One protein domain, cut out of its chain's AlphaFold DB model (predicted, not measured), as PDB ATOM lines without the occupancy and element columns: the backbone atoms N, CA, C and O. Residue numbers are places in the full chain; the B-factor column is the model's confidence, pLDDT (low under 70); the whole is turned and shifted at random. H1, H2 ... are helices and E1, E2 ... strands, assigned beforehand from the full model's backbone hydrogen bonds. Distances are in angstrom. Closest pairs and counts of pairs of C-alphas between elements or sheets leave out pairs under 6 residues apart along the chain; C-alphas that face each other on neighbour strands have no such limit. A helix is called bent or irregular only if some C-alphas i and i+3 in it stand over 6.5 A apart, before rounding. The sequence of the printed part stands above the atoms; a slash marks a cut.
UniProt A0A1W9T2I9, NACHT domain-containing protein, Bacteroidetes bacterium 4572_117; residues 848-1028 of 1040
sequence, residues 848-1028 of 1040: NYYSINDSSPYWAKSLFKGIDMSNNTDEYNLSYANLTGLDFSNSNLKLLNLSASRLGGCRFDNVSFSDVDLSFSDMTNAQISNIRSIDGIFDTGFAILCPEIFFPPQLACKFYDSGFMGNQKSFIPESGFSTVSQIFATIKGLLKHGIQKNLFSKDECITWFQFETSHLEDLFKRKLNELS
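Overview. This is residues 848 to 1028 of the 1040 residues of the protein "NACHT domain-containing protein" of Bacteroidetes bacterium 4572_117 (UniProt A0A1W9T2I9). The chain winds in stacked turns, a short solenoid whose one wall is the sheet of E1, E2 and E3, side by side, with the long links between these strands making the rest of each turn. One end of the stack holds residues 848 to 864 with H1, and the other end is capped by a mixed group in which H3, H4 and H5 lie with the small strand pair E5 and E6, and the short H2 lies near by. The printed part has 181 residues, with five named helices and six named strands in the order H1, E1, E2, E3, E4, H2, E5, H3, H4, E6, H5. The class is mixed, helices and strands, though under half of the residues are in named elements; the sheet order is E1, E2, E3, parallel, and E5 and E6 are also parallel. The whole is compact, with a radius of gyration of the C-alphas of 15.8 A and spans of 45 by 34 by 31 A.

Arrangement. H1, residues 861 to 864, touches no helix and is not on the sheet of E1, residues 892 to 897, E2, residues 911 to 917, and E3, residues 931 to 939. This sheet is twisted, with E1 and E3 as edge strands. Residues 876 to 877 pair with residues 896 to 897 of E1, parallel. E1 and E2 are parallel at 15 degrees, with N 893 and O 912 2.9 A apart, within hydrogen-bond range. E2 and E3 are parallel at 1 degree, with N 916 and O 937 2.8 A apart, within that range. E4, residues 944 to 946, pairs with no named strand, but residues 949 to 950 pair with it, antiparallel. H2, residues 953 to 956, is near H3, residues 980 to 996. H3 only grazes the sheet with its residues 988 to 994; the closest C-alphas of E3 and H3 are those of Ile 931 and Gly 989, 6.0 A apart. E5, residues 970 to 972, and E6, residues 1009 to 1011, are parallel at 27 degrees, with N 972 and O 1010 2.8 A apart, within hydrogen-bond range. E5, H3, H4, residues 1002 to 1007, and E6 form a strand-helix-strand unit, two parallel neighbour strands with helices between them along the chain, and its crossover is right-handed. H3 and H5, residues 1014 to 1028, touch at a steep tilt of 41 degrees, the same way, their closest C-alphas being those of Lys 992 and Leu 1027, 6.5 A apart. H4 and H5 are close but not clearly touching, at a shallow tilt of 27 degrees, opposite ways; their closest C-alphas, Lys 1002 and Leu 1024, are 7.2 A apart. O i to N i+4 pairs are within hydrogen-bond range in 10 of 13 for H3, 9 of 11 for H5 and 0 of 2 for H4, where 3 of 3 O i to N i+3 pairs are; H1 and H2 are too short for an i+4 pair.

Along the chain. H1 begins at C-alpha 861, (35.399, 6.061, -59.079), and is only just irregular, with C-alphas 861 and 864 7.0 A apart. E1 is 13.8 A long, E2 14.4 A and E3 15.1 A from first to last C-alpha, and E3 bends by 103 degrees at residue 936. E4, H2, E5 and E6 are short, of three or four residues. H3 begins at C-alpha 980, (34.227, 7.570, -34.000), is 22.3 A long, and is irregular, with C-alphas 986 and 989 7.6 A apart and a kink of 56 degrees near residue 987. H4 is 9.3 A long, and H5, also 22.3 A, ends at C-alpha 1028, (17.900, -0.891, -34.220).

Size, cuts and confidence. The two C-alphas farthest apart are those of Thr 873 and Ser 1014, 47.7 A. The printed part has no cut. The links H1 to E1, of 27 residues, and E1 to E2, E2 to E3 and H2 to E5, of 13 residues each, are long. The mean pLDDT of the printed part is 90.7, and residue 964, residues 975 to 978 and residue 1028 are under 70.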
ATOM      1  N   ASN A 848      46.891   1.199 -61.811       93.81
ATOM      2  CA  ASN A 848      47.878   1.130 -60.727       93.81
ATOM      3  C   ASN A 848      49.332   1.093 -61.247       93.81
ATOM      4  O   ASN A 848      50.231   1.635 -60.600       93.81
ATOM      5  N   TYR A 849      49.584   0.511 -62.429       90.88
ATOM      6  CA  TYR A 849      50.897   0.602 -63.089       90.88
ATOM      7  C   TYR A 849      51.201   2.021 -63.597       90.88
ATOM      8  O   TYR A 849      52.360   2.460 -63.627       90.88
ATOM      9  N   TYR A 850      50.158   2.747 -63.998       88.31
ATOM     10  CA  TYR A 850      50.246   4.125 -64.465       88.31
ATOM     11  C   TYR A 850      50.448   5.123 -63.310       88.31
ATOM     12  O   TYR A 850      51.408   5.905 -63.360       88.31
ATOM     13  N   SER A 851      49.605   5.058 -62.271       87.62
ATOM     14  CA  SER A 851      49.590   5.914 -61.078       87.62
ATOM     15  C   SER A 851      49.595   5.084 -59.791       87.62
ATOM     16  O   SER A 851      48.737   4.238 -59.572       87.62
ATOM     17  N   ILE A 852      50.532   5.386 -58.888       84.12
ATOM     18  CA  ILE A 852      50.638   4.727 -57.572       84.12
ATOM     19  C   ILE A 852      49.588   5.273 -56.585       84.12
ATOM     20  O   ILE A 852      49.208   4.593 -55.626       84.12
ATOM     21  N   ASN A 853      49.122   6.506 -56.802       85.81
ATOM     22  CA  ASN A 853      48.255   7.217 -55.862       85.81
ATOM     23  C   ASN A 853      46.767   6.991 -56.147       85.81
ATOM     24  O   ASN A 853      45.964   7.012 -55.217       85.81
ATOM     25  N   ASP A 854      46.408   6.713 -57.399       89.44
ATOM     26  CA  ASP A 854      45.019   6.620 -57.843       89.44
ATOM     27  C   ASP A 854      44.662   5.207 -58.314       89.44
ATOM     28  O   ASP A 854      45.489   4.485 -58.866       89.44
ATOM     29  N   SER A 855      43.402   4.824 -58.113       93.38
ATOM     30  CA  SER A 855      42.835   3.530 -58.519       93.38
ATOM     31  C   SER A 855      42.198   3.546 -59.914       93.38
ATOM     32  O   SER A 855      41.932   2.501 -60.495       93.38
ATOM     33  N   SER A 856      41.895   4.736 -60.429       94.62
ATOM     34  CA  SER A 856      41.126   4.970 -61.655       94.62
ATOM     35  C   SER A 856      41.271   6.439 -62.083       94.62
ATOM     36  O   SER A 856      41.772   7.249 -61.285       94.62
ATOM     37  N   PRO A 857      40.816   6.829 -63.291       92.75
ATOM     38  CA  PRO A 857      40.577   8.234 -63.591       92.75
ATOM     39  C   PRO A 857      39.720   8.865 -62.492       92.75
ATOM     40  O   PRO A 857      38.776   8.251 -61.991       92.75
ATOM     41  N   TYR A 858      40.001  10.111 -62.119       88.75
ATOM     42  CA  TYR A 858      39.328  10.740 -60.976       88.75
ATOM     43  C   TYR A 858      37.795  10.808 -61.117       88.75
ATOM     44  O   TYR A 858      37.082  10.832 -60.113       88.75
ATOM     45  N   TRP A 859      37.287  10.815 -62.351       91.94
ATOM     46  CA  TRP A 859      35.866  10.821 -62.696       91.94
ATOM     47  C   TRP A 859      35.223   9.421 -62.766       91.94
ATOM     48  O   TRP A 859      34.007   9.329 -62.914       91.94
ATOM     49  N   ALA A 860      35.999   8.337 -62.648       95.38
ATOM     50  CA  ALA A 860      35.543   6.958 -62.854       95.38
ATOM     51  C   ALA A 860      35.239   6.178 -61.558       95.38
ATOM     52  O   ALA A 860      34.710   5.069 -61.611       95.38
ATOM     53  N   LYS A 861      35.524   6.749 -60.381       93.12
ATOM     54  CA  LYS A 861      35.399   6.061 -59.079       93.12
ATOM     55  C   LYS A 861      34.012   5.458 -58.804       93.12
ATOM     56  O   LYS A 861      33.905   4.411 -58.172       93.12
ATOM     57  N   SER A 862      32.949   6.100 -59.290       93.50
ATOM     58  CA  SER A 862      31.558   5.671 -59.086       93.50
ATOM     59  C   SER A 862      31.065   4.609 -60.075       93.50
ATOM     60  O   SER A 862      29.915   4.181 -59.974       93.50
ATOM     61  N   LEU A 863      31.890   4.198 -61.043       96.88
ATOM     62  CA  LEU A 863      31.460   3.342 -62.150       96.88
ATOM     63  C   LEU A 863      31.439   1.845 -61.811       96.88
ATOM     64  O   LEU A 863      31.006   1.063 -62.647       96.88
ATOM     65  N   PHE A 864      31.886   1.428 -60.622       97.44
ATOM     66  CA  PHE A 864      32.091   0.018 -60.235       97.44
ATOM     67  C   PHE A 864      30.877  -0.638 -59.554       97.44
ATOM     68  O   PHE A 864      30.967  -1.755 -59.044       97.44
ATOM     69  N   LYS A 865      29.716   0.025 -59.557       96.56
ATOM     70  CA  LYS A 865      28.501  -0.502 -58.926       96.56
ATOM     71  C   LYS A 865      27.979  -1.747 -59.643       96.56
ATOM     72  O   LYS A 865      27.962  -1.798 -60.871       96.56
ATOM     73  N   GLY A 866      27.469  -2.705 -58.874       96.50
ATOM     74  CA  GLY A 866      26.737  -3.861 -59.391       96.50
ATOM     75  C   GLY A 866      27.558  -4.821 -60.251       96.50
ATOM     76  O   GLY A 866      27.027  -5.354 -61.221       96.50
ATOM     77  N   ILE A 867      28.836  -5.026 -59.924       97.50
ATOM     78  CA  ILE A 867      29.646  -6.103 -60.511       97.50
ATOM     79  C   ILE A 867      29.047  -7.446 -60.088       97.50
ATOM     80  O   ILE A 867      28.719  -7.621 -58.914       97.50
ATOM     81  N   ASP A 868      28.918  -8.394 -61.016       95.88
ATOM     82  CA  ASP A 868      28.449  -9.745 -60.707       95.88
ATOM     83  C   ASP A 868      29.552 -10.790 -60.915       95.88
ATOM     84  O   ASP A 868      29.942 -11.088 -62.040       95.88
ATOM     85  N   MET A 869      30.038 -11.365 -59.813       95.94
ATOM     86  CA  MET A 869      30.982 -12.487 -59.800       95.94
ATOM     87  C   MET A 869      30.301 -13.819 -59.442       95.94
ATOM     88  O   MET A 869      30.982 -14.774 -59.079       95.94
ATOM     89  N   SER A 870      28.969 -13.928 -59.522       91.00
ATOM     90  CA  SER A 870      28.215 -15.148 -59.161       91.00
ATOM     91  C   SER A 870      28.773 -16.426 -59.804       91.00
ATOM     92  O   SER A 870      28.918 -17.463 -59.141       91.00
ATOM     93  N   ASN A 871      29.151 -16.319 -61.079       90.31
ATOM     94  CA  ASN A 871      29.685 -17.405 -61.896       90.31
ATOM     95  C   ASN A 871      31.190 -17.649 -61.704       90.31
ATOM     96  O   ASN A 871      31.724 -18.552 -62.342       90.31
ATOM     97  N   ASN A 872      31.878 -16.889 -60.844       94.00
ATOM     98  CA  ASN A 872      33.304 -17.089 -60.607       94.00
ATOM     99  C   ASN A 872      33.566 -18.461 -59.959       94.00
ATOM    100  O   ASN A 872      32.880 -18.843 -59.001       94.00
ATOM    101  N   THR A 873      34.540 -19.197 -60.493       93.62
ATOM    102  CA  THR A 873      34.933 -20.540 -60.033       93.62
ATOM    103  C   THR A 873      36.311 -20.586 -59.393       93.62
ATOM    104  O   THR A 873      36.583 -21.536 -58.662       93.62
ATOM    105  N   ASP A 874      37.148 -19.574 -59.619       95.12
ATOM    106  CA  ASP A 874      38.547 -19.545 -59.195       95.12
ATOM    107  C   ASP A 874      38.854 -18.263 -58.408       95.12
ATOM    108  O   ASP A 874      38.176 -17.245 -58.550       95.12
ATOM    109  N   GLU A 875      39.876 -18.300 -57.552       95.00
ATOM    110  CA  GLU A 875      40.291 -17.117 -56.792       95.00
ATOM    111  C   GLU A 875      40.798 -16.009 -57.732       95.00
ATOM    112  O   GLU A 875      41.753 -16.200 -58.489       95.00
ATOM    113  N   TYR A 876      40.200 -14.818 -57.643       96.12
ATOM    114  CA  TYR A 876      40.674 -13.624 -58.334       96.12
ATOM    115  C   TYR A 876      41.527 -12.765 -57.399       96.12
ATOM    116  O   TYR A 876      41.046 -12.223 -56.403       96.12
ATOM    117  N   ASN A 877      42.813 -12.622 -57.722       96.50
ATOM    118  CA  ASN A 877      43.781 -11.985 -56.833       96.50
ATOM    119  C   ASN A 877      43.996 -10.490 -57.147       96.50
ATOM    120  O   ASN A 877      44.561 -10.123 -58.177       96.50
ATOM    121  N   LEU A 878      43.578  -9.622 -56.230       96.19
ATOM    122  CA  LEU A 878      43.843  -8.180 -56.178       96.19
ATOM    123  C   LEU A 878      44.615  -7.787 -54.909       96.19
ATOM    124  O   LEU A 878      44.529  -6.647 -54.443       96.19
ATOM    125  N   SER A 879      45.389  -8.718 -54.351       96.25
ATOM    126  CA  SER A 879      46.261  -8.421 -53.221       96.25
ATOM    127  C   SER A 879      47.228  -7.287 -53.565       96.25
ATOM    128  O   SER A 879      47.688  -7.155 -54.703       96.25
ATOM    129  N   TYR A 880      47.497  -6.418 -52.589       95.38
ATOM    130  CA  TYR A 880      48.322  -5.208 -52.741       95.38
ATOM    131  C   TYR A 880      47.817  -4.162 -53.758       95.38
ATOM    132  O   TYR A 880      48.487  -3.145 -53.963       95.38
ATOM    133  N   ALA A 881      46.650  -4.357 -54.384       96.38
ATOM    134  CA  ALA A 881      46.106  -3.407 -55.351       96.38
ATOM    135  C   ALA A 881      45.666  -2.095 -54.683       96.38
ATOM    136  O   ALA A 881      45.266  -2.062 -53.516       96.38
ATOM    137  N   ASN A 882      45.695  -0.998 -55.439       96.81
ATOM    138  CA  ASN A 882      45.100   0.267 -55.024       96.81
ATOM    139  C   ASN A 882      43.694   0.405 -55.617       96.81
ATOM    140  O   ASN A 882      43.528   0.682 -56.804       96.81
ATOM    141  N   LEU A 883      42.690   0.265 -54.754       97.31
ATOM    142  CA  LEU A 883      41.260   0.338 -55.060       97.31
ATOM    143  C   LEU A 883      40.611   1.564 -54.391       97.31
ATOM    144  O   LEU A 883      39.392   1.685 -54.356       97.31
ATOM    145  N   THR A 884      41.419   2.488 -53.860       95.50
ATOM    146  CA  THR A 884      40.979   3.640 -53.061       95.50
ATOM    147  C   THR A 884      39.826   4.397 -53.728       95.50
ATOM    148  O   THR A 884      39.933   4.857 -54.868       95.50
ATOM    149  N   GLY A 885      38.733   4.576 -52.987       94.62
ATOM    150  CA  GLY A 885      37.570   5.377 -53.364       94.62
ATOM    151  C   GLY A 885      36.607   4.745 -54.371       94.62
ATOM    152  O   GLY A 885      35.687   5.446 -54.791       94.62
ATOM    153  N   LEU A 886      36.796   3.484 -54.776       97.69
ATOM    154  CA  LEU A 886      35.883   2.813 -55.707       97.69
ATOM    155  C   LEU A 886      34.536   2.468 -55.046       97.69
ATOM    156  O   LEU A 886      34.461   2.120 -53.865       97.69
ATOM    157  N   ASP A 887      33.453   2.575 -55.818       97.12
ATOM    158  CA  ASP A 887      32.096   2.252 -55.366       97.12
ATOM    159  C   ASP A 887      31.670   0.856 -55.840       97.12
ATOM    160  O   ASP A 887      31.242   0.693 -56.978       97.12
ATOM    161  N   PHE A 888      31.755  -0.139 -54.952       97.50
ATOM    162  CA  PHE A 888      31.337  -1.524 -55.195       97.50
ATOM    163  C   PHE A 888      29.884  -1.791 -54.799       97.50
ATOM    164  O   PHE A 888      29.462  -2.949 -54.744       97.50
ATOM    165  N   SER A 889      29.092  -0.758 -54.506       96.56
ATOM    166  CA  SER A 889      27.727  -0.940 -54.019       96.56
ATOM    167  C   SER A 889      26.885  -1.796 -54.969       96.56
ATOM    168  O   SER A 889      26.981  -1.689 -56.191       96.56
ATOM    169  N   ASN A 890      26.017  -2.626 -54.395       96.38
ATOM    170  CA  ASN A 890      25.125  -3.570 -55.070       96.38
ATOM    171  C   ASN A 890      25.806  -4.731 -55.811       96.38
ATOM    172  O   ASN A 890      25.099  -5.482 -56.488       96.38
ATOM    173  N   SER A 891      27.120  -4.902 -55.663       97.44
ATOM    174  CA  SER A 891      27.880  -5.983 -56.299       97.44
ATOM    175  C   SER A 891      27.724  -7.327 -55.581       97.44
ATOM    176  O   SER A 891      27.392  -7.391 -54.394       97.44
ATOM    177  N   ASN A 892      27.999  -8.399 -56.315       97.06
ATOM    178  CA  ASN A 892      28.190  -9.747 -55.806       97.06
ATOM    179  C   ASN A 892      29.664 -10.126 -55.986       97.06
ATOM    180  O   ASN A 892      30.108 -10.326 -57.115       97.06
ATOM    181  N   LEU A 893      30.422 -10.160 -54.889       97.44
ATOM    182  CA  LEU A 893      31.861 -10.414 -54.893       97.44
ATOM    183  C   LEU A 893      32.115 -11.837 -54.399       97.44
ATOM    184  O   LEU A 893      31.758 -12.168 -53.268       97.44
ATOM    185  N   LYS A 894      32.721 -12.665 -55.255       97.00
ATOM    186  CA  LYS A 894      32.915 -14.094 -55.010       97.00
ATOM    187  C   LYS A 894      34.350 -14.519 -55.299       97.00
ATOM    188  O   LYS A 894      34.846 -14.197 -56.379       97.00
ATOM    189  N   LEU A 895      34.962 -15.290 -54.394       97.00
ATOM    190  CA  LEU A 895      36.329 -15.814 -54.533       97.00
ATOM    191  C   LEU A 895      37.324 -14.684 -54.847       97.00
ATOM    192  O   LEU A 895      38.061 -14.740 -55.827       97.00
ATOM    193  N   LEU A 896      37.283 -13.607 -54.060       97.31
ATOM    194  CA  LEU A 896      38.031 -12.378 -54.330       97.31
ATOM    195  C   LEU A 896      39.057 -12.120 -53.225       97.31
ATOM    196  O   LEU A 896      38.695 -11.885 -52.073       97.31
ATOM    197  N   ASN A 897      40.334 -12.091 -53.592       97.44
ATOM    198  CA  ASN A 897      41.422 -11.814 -52.664       97.44
ATOM    199  C   ASN A 897      41.860 -10.350 -52.770       97.44
ATOM    200  O   ASN A 897      42.451  -9.934 -53.762       97.44
ATOM    201  N   LEU A 898      41.568  -9.570 -51.736       97.19
ATOM    202  CA  LEU A 898      41.915  -8.159 -51.556       97.19
ATOM    203  C   LEU A 898      42.904  -7.981 -50.395       97.19
ATOM    204  O   LEU A 898      43.002  -6.888 -49.824       97.19
ATOM    205  N   SER A 899      43.637  -9.032 -50.024       96.31
ATOM    206  CA  SER A 899      44.578  -8.970 -48.909       96.31
ATOM    207  C   SER A 899      45.660  -7.905 -49.138       96.31
ATOM    208  O   SER A 899      46.137  -7.684 -50.251       96.31
ATOM    209  N   ALA A 900      46.026  -7.170 -48.088       96.19
ATOM    210  CA  ALA A 900      46.992  -6.070 -48.130       96.19
ATOM    211  C   ALA A 900      46.699  -4.961 -49.172       96.19
ATOM    212  O   ALA A 900      47.583  -4.165 -49.501       96.19
ATOM    213  N   SER A 901      45.476  -4.888 -49.711       97.12
ATOM    214  CA  SER A 901      45.069  -3.863 -50.679       97.12
ATOM    215  C   SER A 901      44.740  -2.523 -50.006       97.12
ATOM    216  O   SER A 901      44.511  -2.442 -48.797       97.12
ATOM    217  N   ARG A 902      44.708  -1.441 -50.793       96.44
ATOM    218  CA  ARG A 902      44.244  -0.118 -50.342       96.44
ATOM    219  C   ARG A 902      42.784   0.069 -50.728       96.44
ATOM    220  O   ARG A 902      42.481   0.297 -51.897       96.44
ATOM    221  N   LEU A 903      41.899   0.019 -49.740       96.00
ATOM    222  CA  LEU A 903      40.444   0.145 -49.871       96.00
ATOM    223  C   LEU A 903      39.922   1.455 -49.268       96.00
ATOM    224  O   LEU A 903      38.714   1.619 -49.081       96.00
ATOM    225  N   GLY A 904      40.814   2.403 -48.975       93.69
ATOM    226  CA  GLY A 904      40.446   3.642 -48.311       93.69
ATOM    227  C   GLY A 904      39.324   4.380 -49.049       93.69
ATOM    228  O   GLY A 904      39.371   4.551 -50.266       93.69
ATOM    229  N   GLY A 905      38.269   4.781 -48.341       93.00
ATOM    230  CA  GLY A 905      37.119   5.480 -48.925       93.00
ATOM    231  C   GLY A 905      36.227   4.659 -49.870       93.00
ATOM    232  O   GLY A 905      35.326   5.247 -50.470       93.00
ATOM    233  N   CYS A 906      36.448   3.347 -50.035       96.62
ATOM    234  CA  CYS A 906      35.574   2.496 -50.854       96.62
ATOM    235  C   CYS A 906      34.157   2.411 -50.283       96.62
ATOM    236  O   CYS A 906      33.954   2.551 -49.076       96.62
ATOM    237  N   ARG A 907      33.174   2.118 -51.138       96.62
ATOM    238  CA  ARG A 907      31.781   1.886 -50.720       96.62
ATOM    239  C   ARG A 907      31.344   0.462 -51.020       96.62
ATOM    240  O   ARG A 907      31.511  -0.008 -52.140       96.62
ATOM    241  N   PHE A 908      30.740  -0.189 -50.033       95.56
ATOM    242  CA  PHE A 908      30.234  -1.559 -50.114       95.56
ATOM    243  C   PHE A 908      28.771  -1.639 -49.657       95.56
ATOM    244  O   PHE A 908      28.399  -2.479 -48.835       95.56
ATOM    245  N   ASP A 909      27.913  -0.748 -50.156       93.69
ATOM    246  CA  ASP A 909      26.506  -0.748 -49.761       93.69
ATOM    247  C   ASP A 909      25.708  -1.809 -50.526       93.69
ATOM    248  O   ASP A 909      25.725  -1.866 -51.751       93.69
ATOM    249  N   ASN A 910      24.943  -2.629 -49.805       93.88
ATOM    250  CA  ASN A 910      24.147  -3.734 -50.348       93.88
ATOM    251  C   ASN A 910      24.983  -4.764 -51.132       93.88
ATOM    252  O   ASN A 910      24.532  -5.250 -52.167       93.88
ATOM    253  N   VAL A 911      26.183  -5.087 -50.656       96.56
ATOM    254  CA  VAL A 911      27.064  -6.088 -51.282       96.56
ATOM    255  C   VAL A 911      26.763  -7.493 -50.751       96.56
ATOM    256  O   VAL A 911      26.338  -7.643 -49.602       96.56
ATOM    257  N   SER A 912      26.957  -8.505 -51.595       96.88
ATOM    258  CA  SER A 912      27.092  -9.910 -51.188       96.88
ATOM    259  C   SER A 912      28.565 -10.302 -51.232       96.88
ATOM    260  O   SER A 912      29.227 -10.053 -52.241       96.88
ATOM    261  N   PHE A 913      29.062 -10.887 -50.145       97.12
ATOM    262  CA  PHE A 913      30.424 -11.405 -50.046       97.12
ATOM    263  C   PHE A 913      30.378 -12.933 -49.984       97.12
ATOM    264  O   PHE A 913      29.682 -13.480 -49.133       97.12
ATOM    265  N   SER A 914      31.115 -13.611 -50.861       97.19
ATOM    266  CA  SER A 914      31.303 -15.064 -50.822       97.19
ATOM    267  C   SER A 914      32.780 -15.391 -50.986       97.19
ATOM    268  O   SER A 914      33.340 -15.101 -52.036       97.19
ATOM    269  N   ASP A 915      33.425 -15.992 -49.992       96.69
ATOM    270  CA  ASP A 915      34.855 -16.344 -50.080       96.69
ATOM    271  C   ASP A 915      35.748 -15.136 -50.452       96.69
ATOM    272  O   ASP A 915      36.441 -15.125 -51.470       96.69
ATOM    273  N   VAL A 916      35.677 -14.070 -49.650       97.12
ATOM    274  CA  VAL A 916      36.416 -12.816 -49.842       97.12
ATOM    275  C   VAL A 916      37.458 -12.628 -48.741       97.12
ATOM    276  O   VAL A 916      37.150 -12.726 -47.554       97.12
ATOM    277  N   ASP A 917      38.686 -12.299 -49.132       96.25
ATOM    278  CA  ASP A 917      39.792 -12.011 -48.214       96.25
ATOM    279  C   ASP A 917      40.132 -10.513 -48.239       96.25
ATOM    280  O   ASP A 917      40.525  -9.969 -49.263       96.25
ATOM    281  N   LEU A 918      39.968  -9.835 -47.107       95.56
ATOM    282  CA  LEU A 918      40.300  -8.430 -46.843       95.56
ATOM    283  C   LEU A 918      41.438  -8.301 -45.811       95.56
ATOM    284  O   LEU A 918      41.682  -7.201 -45.301       95.56
ATOM    285  N   SER A 919      42.116  -9.391 -45.455       93.62
ATOM    286  CA  SER A 919      43.161  -9.395 -44.429       93.62
ATOM    287  C   SER A 919      44.278  -8.394 -44.749       93.62
ATOM    288  O   SER A 919      44.636  -8.169 -45.901       93.62
ATOM    289  N   PHE A 920      44.825  -7.726 -43.735       93.56
ATOM    290  CA  PHE A 920      45.886  -6.712 -43.844       93.56
ATOM    291  C   PHE A 920      45.561  -5.489 -44.724       93.56
ATOM    292  O   PHE A 920      46.446  -4.666 -44.965       93.56
ATOM    293  N   SER A 921      44.331  -5.353 -45.225       96.19
ATOM    294  CA  SER A 921      43.949  -4.241 -46.097       96.19
ATOM    295  C   SER A 921      43.819  -2.920 -45.333       96.19
ATOM    296  O   SER A 921      43.525  -2.890 -44.138       96.19
ATOM    297  N   ASP A 922      44.018  -1.804 -46.032       95.12
ATOM    298  CA  ASP A 922      43.706  -0.474 -45.511       95.12
ATOM    299  C   ASP A 922      42.259  -0.107 -45.852       95.12
ATOM    300  O   ASP A 922      41.946   0.233 -46.993       95.12
ATOM    301  N   MET A 923      41.377  -0.148 -44.856       94.00
ATOM    302  CA  MET A 923      39.955   0.181 -44.963       94.00
ATOM    303  C   MET A 923      39.637   1.593 -44.451       94.00
ATOM    304  O   MET A 923      38.478   1.900 -44.158       94.00
ATOM    305  N   THR A 924      40.635   2.476 -44.341       91.88
ATOM    306  CA  THR A 924      40.458   3.829 -43.798       91.88
ATOM    307  C   THR A 924      39.347   4.596 -44.517       91.88
ATOM    308  O   THR A 924      39.407   4.831 -45.720       91.88
ATOM    309  N   ASN A 925      38.321   5.042 -43.785       90.94
ATOM    310  CA  ASN A 925      37.128   5.715 -44.330       90.94
ATOM    311  C   ASN A 925      36.284   4.886 -45.319       90.94
ATOM    312  O   ASN A 925      35.391   5.451 -45.957       90.94
ATOM    313  N   ALA A 926      36.524   3.581 -45.471       93.81
ATOM    314  CA  ALA A 926      35.624   2.731 -46.241       93.81
ATOM    315  C   ALA A 926      34.234   2.709 -45.584       93.81
ATOM    316  O   ALA A 926      34.103   2.844 -44.364       93.81
ATOM    317  N   GLN A 927      33.186   2.566 -46.389       93.06
ATOM    318  CA  GLN A 927      31.796   2.604 -45.946       93.06
ATOM    319  C   GLN A 927      31.123   1.270 -46.238       93.06
ATOM    320  O   GLN A 927      31.007   0.863 -47.394       93.06
ATOM    321  N   ILE A 928      30.654   0.609 -45.180       91.81
ATOM    322  CA  ILE A 928      29.885  -0.631 -45.270       91.81
ATOM    323  C   ILE A 928      28.593  -0.400 -44.496       91.81
ATOM    324  O   ILE A 928      28.583  -0.496 -43.269       91.81
ATOM    325  N   SER A 929      27.496  -0.047 -45.173       87.44
ATOM    326  CA  SER A 929      26.245   0.293 -44.472       87.44
ATOM    327  C   SER A 929      25.278  -0.880 -44.359       87.44
ATOM    328  O   SER A 929      24.667  -1.075 -43.308       87.44
ATOM    329  N   ASN A 930      25.121  -1.645 -45.439       89.31
ATOM    330  CA  ASN A 930      24.198  -2.773 -45.541       89.31
ATOM    331  C   ASN A 930      24.878  -3.918 -46.295       89.31
ATOM    332  O   ASN A 930      25.533  -3.676 -47.302       89.31
ATOM    333  N   ILE A 931      24.664  -5.150 -45.843       94.69
ATOM    334  CA  ILE A 931      25.208  -6.363 -46.462       94.69
ATOM    335  C   ILE A 931      24.041  -7.297 -46.763       94.69
ATOM    336  O   ILE A 931      23.206  -7.529 -45.885       94.69
ATOM    337  N   ARG A 932      23.971  -7.799 -48.000       94.56
ATOM    338  CA  ARG A 932      22.926  -8.734 -48.439       94.56
ATOM    339  C   ARG A 932      23.185 -10.130 -47.874       94.56
ATOM    340  O   ARG A 932      22.321 -10.676 -47.191       94.56
ATOM    341  N   SER A 933      24.380 -10.666 -48.101       94.94
ATOM    342  CA  SER A 933      24.828 -11.954 -47.565       94.94
ATOM    343  C   SER A 933      26.339 -11.968 -47.328       94.94
ATOM    344  O   SER A 933      27.076 -11.190 -47.940       94.94
ATOM    345  N   ILE A 934      26.764 -12.833 -46.408       95.44
ATOM    346  CA  ILE A 934      28.153 -13.244 -46.209       95.44
ATOM    347  C   ILE A 934      28.129 -14.767 -46.191       95.44
ATOM    348  O   ILE A 934      27.509 -15.350 -45.302       95.44
ATOM    349  N   ASP A 935      28.768 -15.379 -47.177       92.25
ATOM    350  CA  ASP A 935      28.816 -16.821 -47.375       92.25
ATOM    351  C   ASP A 935      30.290 -17.268 -47.477       92.25
ATOM    352  O   ASP A 935      31.148 -16.526 -47.950       92.25
ATOM    353  N   GLY A 936      30.620 -18.472 -47.005       90.88
ATOM    354  CA  GLY A 936      32.002 -18.970 -47.059       90.88
ATOM    355  C   GLY A 936      32.999 -18.141 -46.236       90.88
ATOM    356  O   GLY A 936      32.688 -17.701 -45.127       90.88
ATOM    357  N   ILE A 937      34.219 -17.975 -46.756       89.81
ATOM    358  CA  ILE A 937      35.294 -17.223 -46.089       89.81
ATOM    359  C   ILE A 937      35.029 -15.712 -46.193       89.81
ATOM    360  O   ILE A 937      34.795 -15.183 -47.273       89.81
ATOM    361  N   PHE A 938      35.103 -14.992 -45.076       94.12
ATOM    362  CA  PHE A 938      35.149 -13.527 -45.064       94.12
ATOM    363  C   PHE A 938      36.201 -13.062 -44.059       94.12
ATOM    364  O   PHE A 938      35.898 -12.818 -42.890       94.12
ATOM    365  N   ASP A 939      37.458 -13.018 -44.501       93.56
ATOM    366  CA  ASP A 939      38.598 -12.702 -43.636       93.56
ATOM    367  C   ASP A 939      38.857 -11.192 -43.623       93.56
ATOM    368  O   ASP A 939      39.080 -10.589 -44.663       93.56
ATOM    369  N   THR A 940      38.840 -10.556 -42.455       89.56
ATOM    370  CA  THR A 940      39.206  -9.135 -42.284       89.56
ATOM    371  C   THR A 940      40.459  -8.952 -41.421       89.56
ATOM    372  O   THR A 940      40.751  -7.849 -40.954       89.56
ATOM    373  N   GLY A 941      41.206 -10.027 -41.160       84.31
ATOM    374  CA  GLY A 941      42.271 -10.073 -40.162       84.31
ATOM    375  C   GLY A 941      43.355  -9.031 -40.319       84.31
ATOM    376  O   GLY A 941      43.922  -8.860 -41.388       84.31
ATOM    377  N   PHE A 942      43.652  -8.331 -39.222       87.06
ATOM    378  CA  PHE A 942      44.622  -7.231 -39.172       87.06
ATOM    379  C   PHE A 942      44.381  -6.110 -40.199       87.06
ATOM    380  O   PHE A 942      45.284  -5.304 -40.429       87.06
ATOM    381  N   ALA A 943      43.186  -6.014 -40.798       92.81
ATOM    382  CA  ALA A 943      42.826  -4.858 -41.608       92.81
ATOM    383  C   ALA A 943      42.882  -3.579 -40.758       92.81
ATOM    384  O   ALA A 943      42.657  -3.594 -39.546       92.81
ATOM    385  N   ILE A 944      43.195  -2.458 -41.390       92.00
ATOM    386  CA  ILE A 944      43.347  -1.159 -40.744       92.00
ATOM    387  C   ILE A 944      42.049  -0.376 -40.955       92.00
ATOM    388  O   ILE A 944      41.643  -0.141 -42.088       92.00
ATOM    389  N   LEU A 945      41.374   0.030 -39.877       89.56
ATOM    390  CA  LEU A 945      40.161   0.863 -39.942       89.56
ATOM    391  C   LEU A 945      40.482   2.356 -40.098       89.56
ATOM    392  O   LEU A 945      39.668   3.132 -40.593       89.56
ATOM    393  N   CYS A 946      41.641   2.760 -39.595       84.69
ATOM    394  CA  CYS A 946      42.194   4.109 -39.588       84.69
ATOM    395  C   CYS A 946      43.678   3.979 -39.202       84.69
ATOM    396  O   CYS A 946      44.002   2.993 -38.532       84.69
ATOM    397  N   PRO A 947      44.581   4.918 -39.555       81.88
ATOM    398  CA  PRO A 947      45.931   4.941 -38.996       81.88
ATOM    399  C   PRO A 947      45.960   4.582 -37.502       81.88
ATOM    400  O   PRO A 947      45.254   5.190 -36.704       81.88
ATOM    401  N   GLU A 948      46.754   3.563 -37.157       82.31
ATOM    402  CA  GLU A 948      46.942   3.025 -35.794       82.31
ATOM    403  C   GLU A 948      45.761   2.235 -35.188       82.31
ATOM    404  O   GLU A 948      45.900   1.674 -34.101       82.31
ATOM    405  N   ILE A 949      44.627   2.106 -35.887       88.56
ATOM    406  CA  ILE A 949      43.445   1.373 -35.412       88.56
ATOM    407  C   ILE A 949      43.203   0.146 -36.287       88.56
ATOM    408  O   ILE A 949      42.776   0.247 -37.438       88.56
ATOM    409  N   PHE A 950      43.412  -1.032 -35.707       88.81
ATOM    410  CA  PHE A 950      43.136  -2.306 -36.365       88.81
ATOM    411  C   PHE A 950      41.670  -2.722 -36.228       88.81
ATOM    412  O   PHE A 950      40.983  -2.391 -35.255       88.81
ATOM    413  N   PHE A 951      41.212  -3.498 -37.203       90.69
ATOM    414  CA  PHE A 951      39.931  -4.181 -37.196       90.69
ATOM    415  C   PHE A 951      39.832  -5.101 -35.965       90.69
ATOM    416  O   PHE A 951      40.792  -5.827 -35.691       90.69
ATOM    417  N   PRO A 952      38.713  -5.097 -35.212       91.62
ATOM    418  CA  PRO A 952      38.593  -5.902 -34.001       91.62
ATOM    419  C   PRO A 952      38.730  -7.399 -34.299       91.62
ATOM    420  O   PRO A 952      37.878  -7.947 -35.011       91.62
ATOM    421  N   PRO A 953      39.736  -8.092 -33.731       90.06
ATOM    422  CA  PRO A 953      39.937  -9.520 -33.969       90.06
ATOM    423  C   PRO A 953      38.710 -10.358 -33.600       90.06
ATOM    424  O   PRO A 953      38.353 -11.300 -34.301       90.06
ATOM    425  N   GLN A 954      38.008  -9.970 -32.529       91.69
ATOM    426  CA  GLN A 954      36.816 -10.663 -32.043       91.69
ATOM    427  C   GLN A 954      35.642 -10.553 -33.020       91.69
ATOM    428  O   GLN A 954      34.873 -11.500 -33.133       91.69
ATOM    429  N   LEU A 955      35.502  -9.424 -33.728       91.25
ATOM    430  CA  LEU A 955      34.496  -9.269 -34.782       91.25
ATOM    431  C   LEU A 955      34.882 -10.090 -36.015       91.25
ATOM    432  O   LEU A 955      34.025 -10.758 -36.583       91.25
ATOM    433  N   ALA A 956      36.157 -10.065 -36.407       90.12
ATOM    434  CA  ALA A 956      36.638 -10.828 -37.555       90.12
ATOM    435  C   ALA A 956      36.375 -12.336 -37.381       90.12
ATOM    436  O   ALA A 956      35.755 -12.949 -38.247       90.12
ATOM    437  N   CYS A 957      36.690 -12.890 -36.202       90.56
ATOM    438  CA  CYS A 957      36.469 -14.307 -35.872       90.56
ATOM    439  C   CYS A 957      34.996 -14.752 -35.946       90.56
ATOM    440  O   CYS A 957      34.722 -15.948 -35.999       90.56
ATOM    441  N   LYS A 958      34.028 -13.823 -35.929       91.62
ATOM    442  CA  LYS A 958      32.596 -14.152 -36.082       91.62
ATOM    443  C   LYS A 958      32.209 -14.456 -37.523       91.62
ATOM    444  O   LYS A 958      31.192 -15.112 -37.732       91.62
ATOM    445  N   PHE A 959      32.987 -13.966 -38.484       90.81
ATOM    446  CA  PHE A 959      32.787 -14.223 -39.906       90.81
ATOM    447  C   PHE A 959      33.779 -15.261 -40.429       90.81
ATOM    448  O   PHE A 959      33.380 -16.141 -41.185       90.81
ATOM    449  N   TYR A 960      35.035 -15.212 -39.978       89.94
ATOM    450  CA  TYR A 960      36.044 -16.219 -40.284       89.94
ATOM    451  C   TYR A 960      37.167 -16.213 -39.239       89.94
ATOM    452  O   TYR A 960      37.740 -15.167 -38.934       89.94
ATOM    453  N   ASP A 961      37.493 -17.384 -38.689       84.06
ATOM    454  CA  ASP A 961      38.618 -17.555 -37.764       84.06
ATOM    455  C   ASP A 961      39.813 -18.164 -38.505       84.06
ATOM    456  O   ASP A 961      39.840 -19.359 -38.805       84.06
ATOM    457  N   SER A 962      40.812 -17.330 -38.798       73.62
ATOM    458  CA  SER A 962      42.050 -17.749 -39.461       73.62
ATOM    459  C   SER A 962      43.041 -18.447 -38.519       73.62
ATOM    460  O   SER A 962      44.089 -18.907 -38.968       73.62
ATOM    461  N   GLY A 963      42.761 -18.519 -37.209       73.69
ATOM    462  CA  GLY A 963      43.656 -19.094 -36.198       73.69
ATOM    463  C   GLY A 963      44.872 -18.225 -35.846       73.69
ATOM    464  O   GLY A 963      45.639 -18.573 -34.948       73.69
ATOM    465  N   PHE A 964      45.045 -17.080 -36.518       68.81
ATOM    466  CA  PHE A 964      46.136 -16.117 -36.301       68.81
ATOM    467  C   PHE A 964      45.713 -14.882 -35.486       68.81
ATOM    468  O   PHE A 964      46.533 -14.008 -35.199       68.81
ATOM    469  N   MET A 965      44.439 -14.796 -35.104       71.50
ATOM    470  CA  MET A 965      43.863 -13.640 -34.418       71.50
ATOM    471  C   MET A 965      44.176 -13.671 -32.915       71.50
ATOM    472  O   MET A 965      43.892 -14.641 -32.217       71.50
ATOM    473  N   GLY A 966      44.755 -12.589 -32.389       71.19
ATOM    474  CA  GLY A 966      44.907 -12.393 -30.942       71.19
ATOM    475  C   GLY A 966      43.611 -11.910 -30.274       71.19
ATOM    476  O   GLY A 966      42.687 -11.466 -30.940       71.19
ATOM    477  N   ASN A 967      43.562 -11.900 -28.937       78.50
ATOM    478  CA  ASN A 967      42.401 -11.417 -28.160       78.50
ATOM    479  C   ASN A 967      42.481  -9.928 -27.758       78.50
ATOM    480  O   ASN A 967      41.817  -9.497 -26.812       78.50
ATOM    481  N   GLN A 968      43.314  -9.134 -28.434       83.81
ATOM    482  CA  GLN A 968      43.486  -7.715 -28.111       83.81
ATOM    483  C   GLN A 968      42.264  -6.895 -28.541       83.81
ATOM    484  O   GLN A 968      41.620  -7.205 -29.540       83.81
ATOM    485  N   LYS A 969      41.924  -5.862 -27.766       88.38
ATOM    486  CA  LYS A 969      40.845  -4.925 -28.102       88.38
ATOM    487  C   LYS A 969      41.352  -3.858 -29.067       88.38
ATOM    488  O   LYS A 969      42.492  -3.416 -28.932       88.38
ATOM    489  N   SER A 970      40.496  -3.386 -29.968       89.69
ATOM    490  CA  SER A 970      40.812  -2.235 -30.819       89.69
ATOM    491  C   SER A 970      40.758  -0.947 -30.000       89.69
ATOM    492  O   SER A 970      39.709  -0.598 -29.453       89.69
ATOM    493  N   PHE A 971      41.885  -0.244 -29.901       89.31
ATOM    494  CA  PHE A 971      41.974   1.021 -29.178       89.31
ATOM    495  C   PHE A 971      41.461   2.185 -30.039       89.31
ATOM    496  O   PHE A 971      41.894   2.349 -31.176       89.31
ATOM    497  N   ILE A 972      40.539   2.985 -29.500       87.31
ATOM    498  CA  ILE A 972      39.990   4.187 -30.130       87.31
ATOM    499  C   ILE A 972      40.516   5.411 -29.363       87.31
ATOM    500  O   ILE A 972      40.017   5.688 -28.262       87.31
ATOM    501  N   PRO A 973      41.507   6.129 -29.923       85.56
ATOM    502  CA  PRO A 973      42.054   7.337 -29.327       85.56
ATOM    503  C   PRO A 973      41.142   8.553 -29.547       85.56
ATOM    504  O   PRO A 973      40.309   8.586 -30.452       85.56
ATOM    505  N   GLU A 974      41.345   9.591 -28.742       80.19
ATOM    506  CA  GLU A 974      40.767  10.931 -28.894       80.19
ATOM    507  C   GLU A 974      41.478  11.744 -29.996       80.19
ATOM    508  O   GLU A 974      40.953  12.749 -30.479       80.19
ATOM    509  N   SER A 975      42.658  11.289 -30.437       65.62
ATOM    510  CA  SER A 975      43.468  11.935 -31.479       65.62
ATOM    511  C   SER A 975      42.728  12.119 -32.820       65.62
ATOM    512  O   SER A 975      41.939  11.281 -33.254       65.62
ATOM    513  N   GLY A 976      43.017  13.226 -33.512       57.94
ATOM    514  CA  GLY A 976      42.256  13.733 -34.663       57.94
ATOM    515  C   GLY A 976      42.449  13.034 -36.017       57.94
ATOM    516  O   GLY A 976      42.114  13.640 -37.034       57.94
ATOM    517  N   PHE A 977      42.985  11.808 -36.078       61.59
ATOM    518  CA  PHE A 977      43.191  11.109 -37.357       61.59
ATOM    519  C   PHE A 977      41.885  10.587 -37.980       61.59
ATOM    520  O   PHE A 977      41.759  10.564 -39.205       61.59
ATOM    521  N   SER A 978      40.888  10.201 -37.176       68.00
ATOM    522  CA  SER A 978      39.511   9.927 -37.621       68.00
ATOM    523  C   SER A 978      38.523   9.979 -36.460       68.00
ATOM    524  O   SER A 978      38.849   9.698 -35.314       68.00
ATOM    525  N   THR A 979      37.277  10.321 -36.763       82.00
ATOM    526  CA  THR A 979      36.179  10.367 -35.793       82.00
ATOM    527  C   THR A 979      35.616   8.972 -35.511       82.00
ATOM    528  O   THR A 979      35.600   8.108 -36.390       82.00
ATOM    529  N   VAL A 980      35.024   8.776 -34.326       85.62
ATOM    530  CA  VAL A 980      34.227   7.570 -34.000       85.62
ATOM    531  C   VAL A 980      33.188   7.279 -35.084       85.62
ATOM    532  O   VAL A 980      32.941   6.125 -35.405       85.62
ATOM    533  N   SER A 981      32.606   8.317 -35.692       84.94
ATOM    534  CA  SER A 981      31.645   8.169 -36.788       84.94
ATOM    535  C   SER A 981      32.258   7.553 -38.048       84.94
ATOM    536  O   SER A 981      31.592   6.746 -38.690       84.94
ATOM    537  N   GLN A 982      33.499   7.907 -38.400       84.44
ATOM    538  CA  GLN A 982      34.209   7.328 -39.547       84.44
ATOM    539  C   GLN A 982      34.553   5.861 -39.295       84.44
ATOM    540  O   GLN A 982      34.203   5.017 -40.112       84.44
ATOM    541  N   ILE A 983      35.126   5.549 -38.127       87.62
ATOM    542  CA  ILE A 983      35.434   4.166 -37.720       87.62
ATOM    543  C   ILE A 983      34.153   3.325 -37.709       87.62
ATOM    544  O   ILE A 983      34.100   2.236 -38.278       87.62
ATOM    545  N   PHE A 984      33.087   3.851 -37.096       89.44
ATOM    546  CA  PHE A 984      31.800   3.172 -37.026       89.44
ATOM    547  C   PHE A 984      31.215   2.939 -38.420       89.44
ATOM    548  O   PHE A 984      30.689   1.863 -38.665       89.44
ATOM    549  N   ALA A 985      31.325   3.894 -39.350       86.31
ATOM    550  CA  ALA A 985      30.825   3.740 -40.717       86.31
ATOM    551  C   ALA A 985      31.479   2.571 -41.480       86.31
ATOM    552  O   ALA A 985      30.805   1.938 -42.294       86.31
ATOM    553  N   THR A 986      32.743   2.248 -41.191       90.44
ATOM    554  CA  THR A 986      33.455   1.122 -41.814       90.44
ATOM    555  C   THR A 986      32.952  -0.238 -41.335       90.44
ATOM    556  O   THR A 986      32.875  -1.173 -42.121       90.44
ATOM    557  N   ILE A 987      32.546  -0.351 -40.067       92.00
ATOM    558  CA  ILE A 987      32.111  -1.629 -39.471       92.00
ATOM    559  C   ILE A 987      30.590  -1.755 -39.306       92.00
ATOM    560  O   ILE A 987      30.088  -2.844 -39.033       92.00
ATOM    561  N   LYS A 988      29.832  -0.664 -39.465       92.56
ATOM    562  CA  LYS A 988      28.387  -0.576 -39.186       92.56
ATOM    563  C   LYS A 988      27.584  -1.706 -39.829       92.56
ATOM    564  O   LYS A 988      26.742  -2.308 -39.167       92.56
ATOM    565  N   GLY A 989      27.811  -1.964 -41.113       92.25
ATOM    566  CA  GLY A 989      27.091  -2.969 -41.892       92.25
ATOM    567  C   GLY A 989      27.392  -4.388 -41.424       92.25
ATOM    568  O   GLY A 989      26.468  -5.191 -41.331       92.25
ATOM    569  N   LEU A 990      28.640  -4.662 -41.032       93.62
ATOM    570  CA  LEU A 990      29.049  -5.939 -40.441       93.62
ATOM    571  C   LEU A 990      28.406  -6.142 -39.066       93.62
ATOM    572  O   LEU A 990      27.822  -7.193 -38.811       93.62
ATOM    573  N   LEU A 991      28.419  -5.115 -38.209       94.00
ATOM    574  CA  LEU A 991      27.735  -5.153 -36.911       94.00
ATOM    575  C   LEU A 991      26.232  -5.400 -37.079       94.00
ATOM    576  O   LEU A 991      25.663  -6.264 -36.415       94.00
ATOM    577  N   LYS A 992      25.587  -4.670 -37.998       93.31
ATOM    578  CA  LYS A 992      24.160  -4.829 -38.305       93.31
ATOM    579  C   LYS A 992      23.852  -6.247 -38.785       93.31
ATOM    580  O   LYS A 992      22.930  -6.863 -38.257       93.31
ATOM    581  N   HIS A 993      24.623  -6.762 -39.743       93.19
ATOM    582  CA  HIS A 993      24.434  -8.100 -40.296       93.19
ATOM    583  C   HIS A 993      24.623  -9.185 -39.227       93.19
ATOM    584  O   HIS A 993      23.761 -10.047 -39.072       93.19
ATOM    585  N   GLY A 994      25.696  -9.109 -38.431       92.88
ATOM    586  CA  GLY A 994      25.974 -10.082 -37.375       92.88
ATOM    587  C   GLY A 994      24.921 -10.098 -36.264       92.88
ATOM    588  O   GLY A 994      24.503 -11.176 -35.844       92.88
ATOM    589  N   ILE A 995      24.408  -8.930 -35.858       92.00
ATOM    590  CA  ILE A 995      23.289  -8.838 -34.901       92.00
ATOM    591  C   ILE A 995      22.014  -9.446 -35.503       92.00
ATOM    592  O   ILE A 995      21.344 -10.236 -34.845       92.00
ATOM    593  N   GLN A 996      21.679  -9.123 -36.759       90.94
ATOM    594  CA  GLN A 996      20.489  -9.662 -37.437       90.94
ATOM    595  C   GLN A 996      20.551 -11.185 -37.629       90.94
ATOM    596  O   GLN A 996      19.517 -11.849 -37.604       90.94
ATOM    597  N   LYS A 997      21.753 -11.743 -37.809       91.56
ATOM    598  CA  LYS A 997      22.001 -13.186 -37.936       91.56
ATOM    599  C   LYS A 997      22.268 -13.888 -36.598       91.56
ATOM    600  O   LYS A 997      22.566 -15.076 -36.602       91.56
ATOM    601  N   ASN A 998      22.126 -13.189 -35.467       91.44
ATOM    602  CA  ASN A 998      22.368 -13.710 -34.116       91.44
ATOM    603  C   ASN A 998      23.791 -14.276 -33.892       91.44
ATOM    604  O   ASN A 998      23.963 -15.209 -33.110       91.44
ATOM    605  N   LEU A 999      24.819 -13.716 -34.543       92.88
ATOM    606  CA  LEU A 999      26.223 -14.122 -34.347       92.88
ATOM    607  C   LEU A 999      26.818 -13.593 -33.024       92.88
ATOM    608  O   LEU A 999      27.763 -14.168 -32.470       92.88
ATOM    609  N   PHE A1000      26.293 -12.467 -32.535       94.50
ATOM    610  CA  PHE A1000      26.716 -11.780 -31.312       94.50
ATOM    611  C   PHE A1000      25.669 -10.752 -30.866       94.50
ATOM    612  O   PHE A1000      24.787 -10.363 -31.636       94.50
ATOM    613  N   SER A1001      25.773 -10.289 -29.617       91.75
ATOM    614  CA  SER A1001      24.885  -9.259 -29.059       91.75
ATOM    615  C   SER A1001      25.466  -7.842 -29.185       91.75
ATOM    616  O   SER A1001      26.654  -7.645 -29.444       91.75
ATOM    617  N   LYS A1002      24.633  -6.817 -28.958       88.44
ATOM    618  CA  LYS A1002      25.098  -5.417 -28.891       88.44
ATOM    619  C   LYS A1002      26.087  -5.190 -27.750       88.44
ATOM    620  O   LYS A1002      27.072  -4.482 -27.930       88.44
ATOM    621  N   ASP A1003      25.827  -5.797 -26.598       88.12
ATOM    622  CA  ASP A1003      26.696  -5.653 -25.430       88.12
ATOM    623  C   ASP A1003      28.067  -6.278 -25.697       88.12
ATOM    624  O   ASP A1003      29.088  -5.699 -25.336       88.12
ATOM    625  N   GLU A1004      28.097  -7.401 -26.424       92.12
ATOM    626  CA  GLU A1004      29.332  -8.047 -26.873       92.12
ATOM    627  C   GLU A1004      30.163  -7.113 -27.767       92.12
ATOM    628  O   GLU A1004      31.367  -6.986 -27.541       92.12
ATOM    629  N   CYS A1005      29.530  -6.369 -28.687       91.44
ATOM    630  CA  CYS A1005      30.218  -5.432 -29.588       91.44
ATOM    631  C   CYS A1005      31.090  -4.414 -28.842       91.44
ATOM    632  O   CYS A1005      32.199  -4.106 -29.270       91.44
ATOM    633  N   ILE A1006      30.588  -3.875 -27.725       89.38
ATOM    634  CA  ILE A1006      31.283  -2.841 -26.942       89.38
ATOM    635  C   ILE A1006      32.558  -3.417 -26.316       89.38
ATOM    636  O   ILE A1006      33.558  -2.714 -26.181       89.38
ATOM    637  N   THR A1007      32.555  -4.707 -25.967       92.00
ATOM    638  CA  THR A1007      33.695  -5.348 -25.299       92.00
ATOM    639  C   THR A1007      34.935  -5.470 -26.180       92.00
ATOM    640  O   THR A1007      36.034  -5.593 -25.634       92.00
ATOM    641  N   TRP A1008      34.782  -5.394 -27.505       92.56
ATOM    642  CA  TRP A1008      35.869  -5.519 -28.481       92.56
ATOM    643  C   TRP A1008      36.697  -4.242 -28.644       92.56
ATOM    644  O   TRP A1008      37.786  -4.281 -29.216       92.56
ATOM    645  N   PHE A1009      36.208  -3.120 -28.116       91.25
ATOM    646  CA  PHE A1009      36.871  -1.824 -28.199       91.25
ATOM    647  C   PHE A1009      37.388  -1.379 -26.831       91.25
ATOM    648  O   PHE A1009      36.820  -1.692 -25.780       91.25
ATOM    649  N   GLN A1010      38.485  -0.631 -26.847       92.25
ATOM    650  CA  GLN A1010      38.988   0.125 -25.707       92.25
ATOM    651  C   GLN A1010      38.987   1.603 -26.091       92.25
ATOM    652  O   GLN A1010      39.572   1.969 -27.101       92.25
ATOM    653  N   PHE A1011      38.340   2.449 -25.299       91.62
ATOM    654  CA  PHE A1011      38.205   3.875 -25.591       91.62
ATOM    655  C   PHE A1011      39.145   4.683 -24.700       91.62
ATOM    656  O   PHE A1011      39.278   4.377 -23.515       91.62
ATOM    657  N   GLU A1012      39.779   5.714 -25.255       91.00
ATOM    658  CA  GLU A1012      40.620   6.627 -24.473       91.00
ATOM    659  C   GLU A1012      39.798   7.442 -23.463       91.00
ATOM    660  O   GLU A1012      40.230   7.647 -22.329       91.00
ATOM    661  N   THR A1013      38.579   7.848 -23.838       91.06
ATOM    662  CA  THR A1013      37.672   8.616 -22.973       91.06
ATOM    663  C   THR A1013      36.264   8.023 -22.931       91.06
ATOM    664  O   THR A1013      35.784   7.413 -23.891       91.06
ATOM    665  N   SER A1014      35.555   8.256 -21.822       89.00
ATOM    666  CA  SER A1014      34.154   7.837 -21.648       89.00
ATOM    667  C   SER A1014      33.205   8.498 -22.652       89.00
ATOM    668  O   SER A1014      32.197   7.910 -23.033       89.00
ATOM    669  N   HIS A1015      33.541   9.699 -23.132       90.06
ATOM    670  CA  HIS A1015      32.772  10.392 -24.161       90.06
ATOM    671  C   HIS A1015      32.744   9.621 -25.490       90.06
ATOM    672  O   HIS A1015      31.688   9.514 -26.118       90.06
ATOM    673  N   LEU A1016      33.885   9.061 -25.910       89.75
ATOM    674  CA  LEU A1016      33.987   8.261 -27.135       89.75
ATOM    675  C   LEU A1016      33.191   6.958 -27.012       89.75
ATOM    676  O   LEU A1016      32.485   6.579 -27.949       89.75
ATOM    677  N   GLU A1017      33.252   6.317 -25.844       91.81
ATOM    678  CA  GLU A1017      32.460   5.126 -25.536       91.81
ATOM    679  C   GLU A1017      30.950   5.422 -25.604       91.81
ATOM    680  O   GLU A1017      30.198   4.690 -26.252       91.81
ATOM    681  N   ASP A1018      30.497   6.529 -25.005       91.81
ATOM    682  CA  ASP A1018      29.098   6.968 -25.062       91.81
ATOM    683  C   ASP A1018      28.646   7.276 -26.496       91.81
ATOM    684  O   ASP A1018      27.530   6.923 -26.893       91.81
ATOM    685  N   LEU A1019      29.502   7.915 -27.299       90.62
ATOM    686  CA  LEU A1019      29.222   8.203 -28.705       90.62
ATOM    687  C   LEU A1019      29.090   6.913 -29.527       90.62
ATOM    688  O   LEU A1019      28.143   6.777 -30.307       90.62
ATOM    689  N   PHE A1020      29.990   5.948 -29.317       91.38
ATOM    690  CA  PHE A1020      29.937   4.642 -29.970       91.38
ATOM    691  C   PHE A1020      28.670   3.870 -29.572       91.38
ATOM    692  O   PHE A1020      27.953   3.370 -30.440       91.38
ATOM    693  N   LYS A1021      28.318   3.848 -28.279       91.50
ATOM    694  CA  LYS A1021      27.070   3.243 -27.774       91.50
ATOM    695  C   LYS A1021      25.826   3.866 -28.404       91.50
ATOM    696  O   LYS A1021      24.913   3.146 -28.806       91.50
ATOM    697  N   ARG A1022      25.775   5.199 -28.531       91.00
ATOM    698  CA  ARG A1022      24.669   5.894 -29.217       91.00
ATOM    699  C   ARG A1022      24.536   5.426 -30.666       91.00
ATOM    700  O   ARG A1022      23.438   5.057 -31.075       91.00
ATOM    701  N   LYS A1023      25.647   5.362 -31.404       89.81
ATOM    702  CA  LYS A1023      25.682   4.873 -32.794       89.81
ATOM    703  C   LYS A1023      25.248   3.411 -32.916       89.81
ATOM    704  O   LYS A1023      24.467   3.073 -33.804       89.81
ATOM    705  N   LEU A1024      25.671   2.553 -31.989       90.00
ATOM    706  CA  LEU A1024      25.245   1.154 -31.930       90.00
ATOM    707  C   LEU A1024      23.733   1.020 -31.671       90.00
ATOM    708  O   LEU A1024      23.068   0.172 -32.263       90.00
ATOM    709  N   ASN A1025      23.160   1.893 -30.841       87.50
ATOM    710  CA  ASN A1025      21.720   1.929 -30.574       87.50
ATOM    711  C   ASN A1025      20.892   2.468 -31.754       87.50
ATOM    712  O   ASN A1025      19.741   2.060 -31.934       87.50
ATOM    713  N   GLU A1026      21.465   3.332 -32.597       85.56
ATOM    714  CA  GLU A1026      20.827   3.800 -33.838       85.56
ATOM    715  C   GLU A1026      20.587   2.652 -34.842       85.56
ATOM    716  O   GLU A1026      19.620   2.713 -35.601       85.56
ATOM    717  N   LEU A1027      21.382   1.570 -34.809       81.19
ATOM    718  CA  LEU A1027      21.221   0.416 -35.713       81.19
ATOM    719  C   LEU A1027      19.822  -0.219 -35.641       81.19
ATOM    720  O   LEU A1027      19.273  -0.606 -36.671       81.19
ATOM    721  N   SER A1028      19.219  -0.276 -34.449       57.31
ATOM    722  CA  SER A1028      17.900  -0.891 -34.220       57.31
ATOM    723  C   SER A1028      16.711  -0.057 -34.692       57.31
ATOM    724  O   SER A1028      15.684  -0.630 -35.026       57.31
TER     725      SER A1028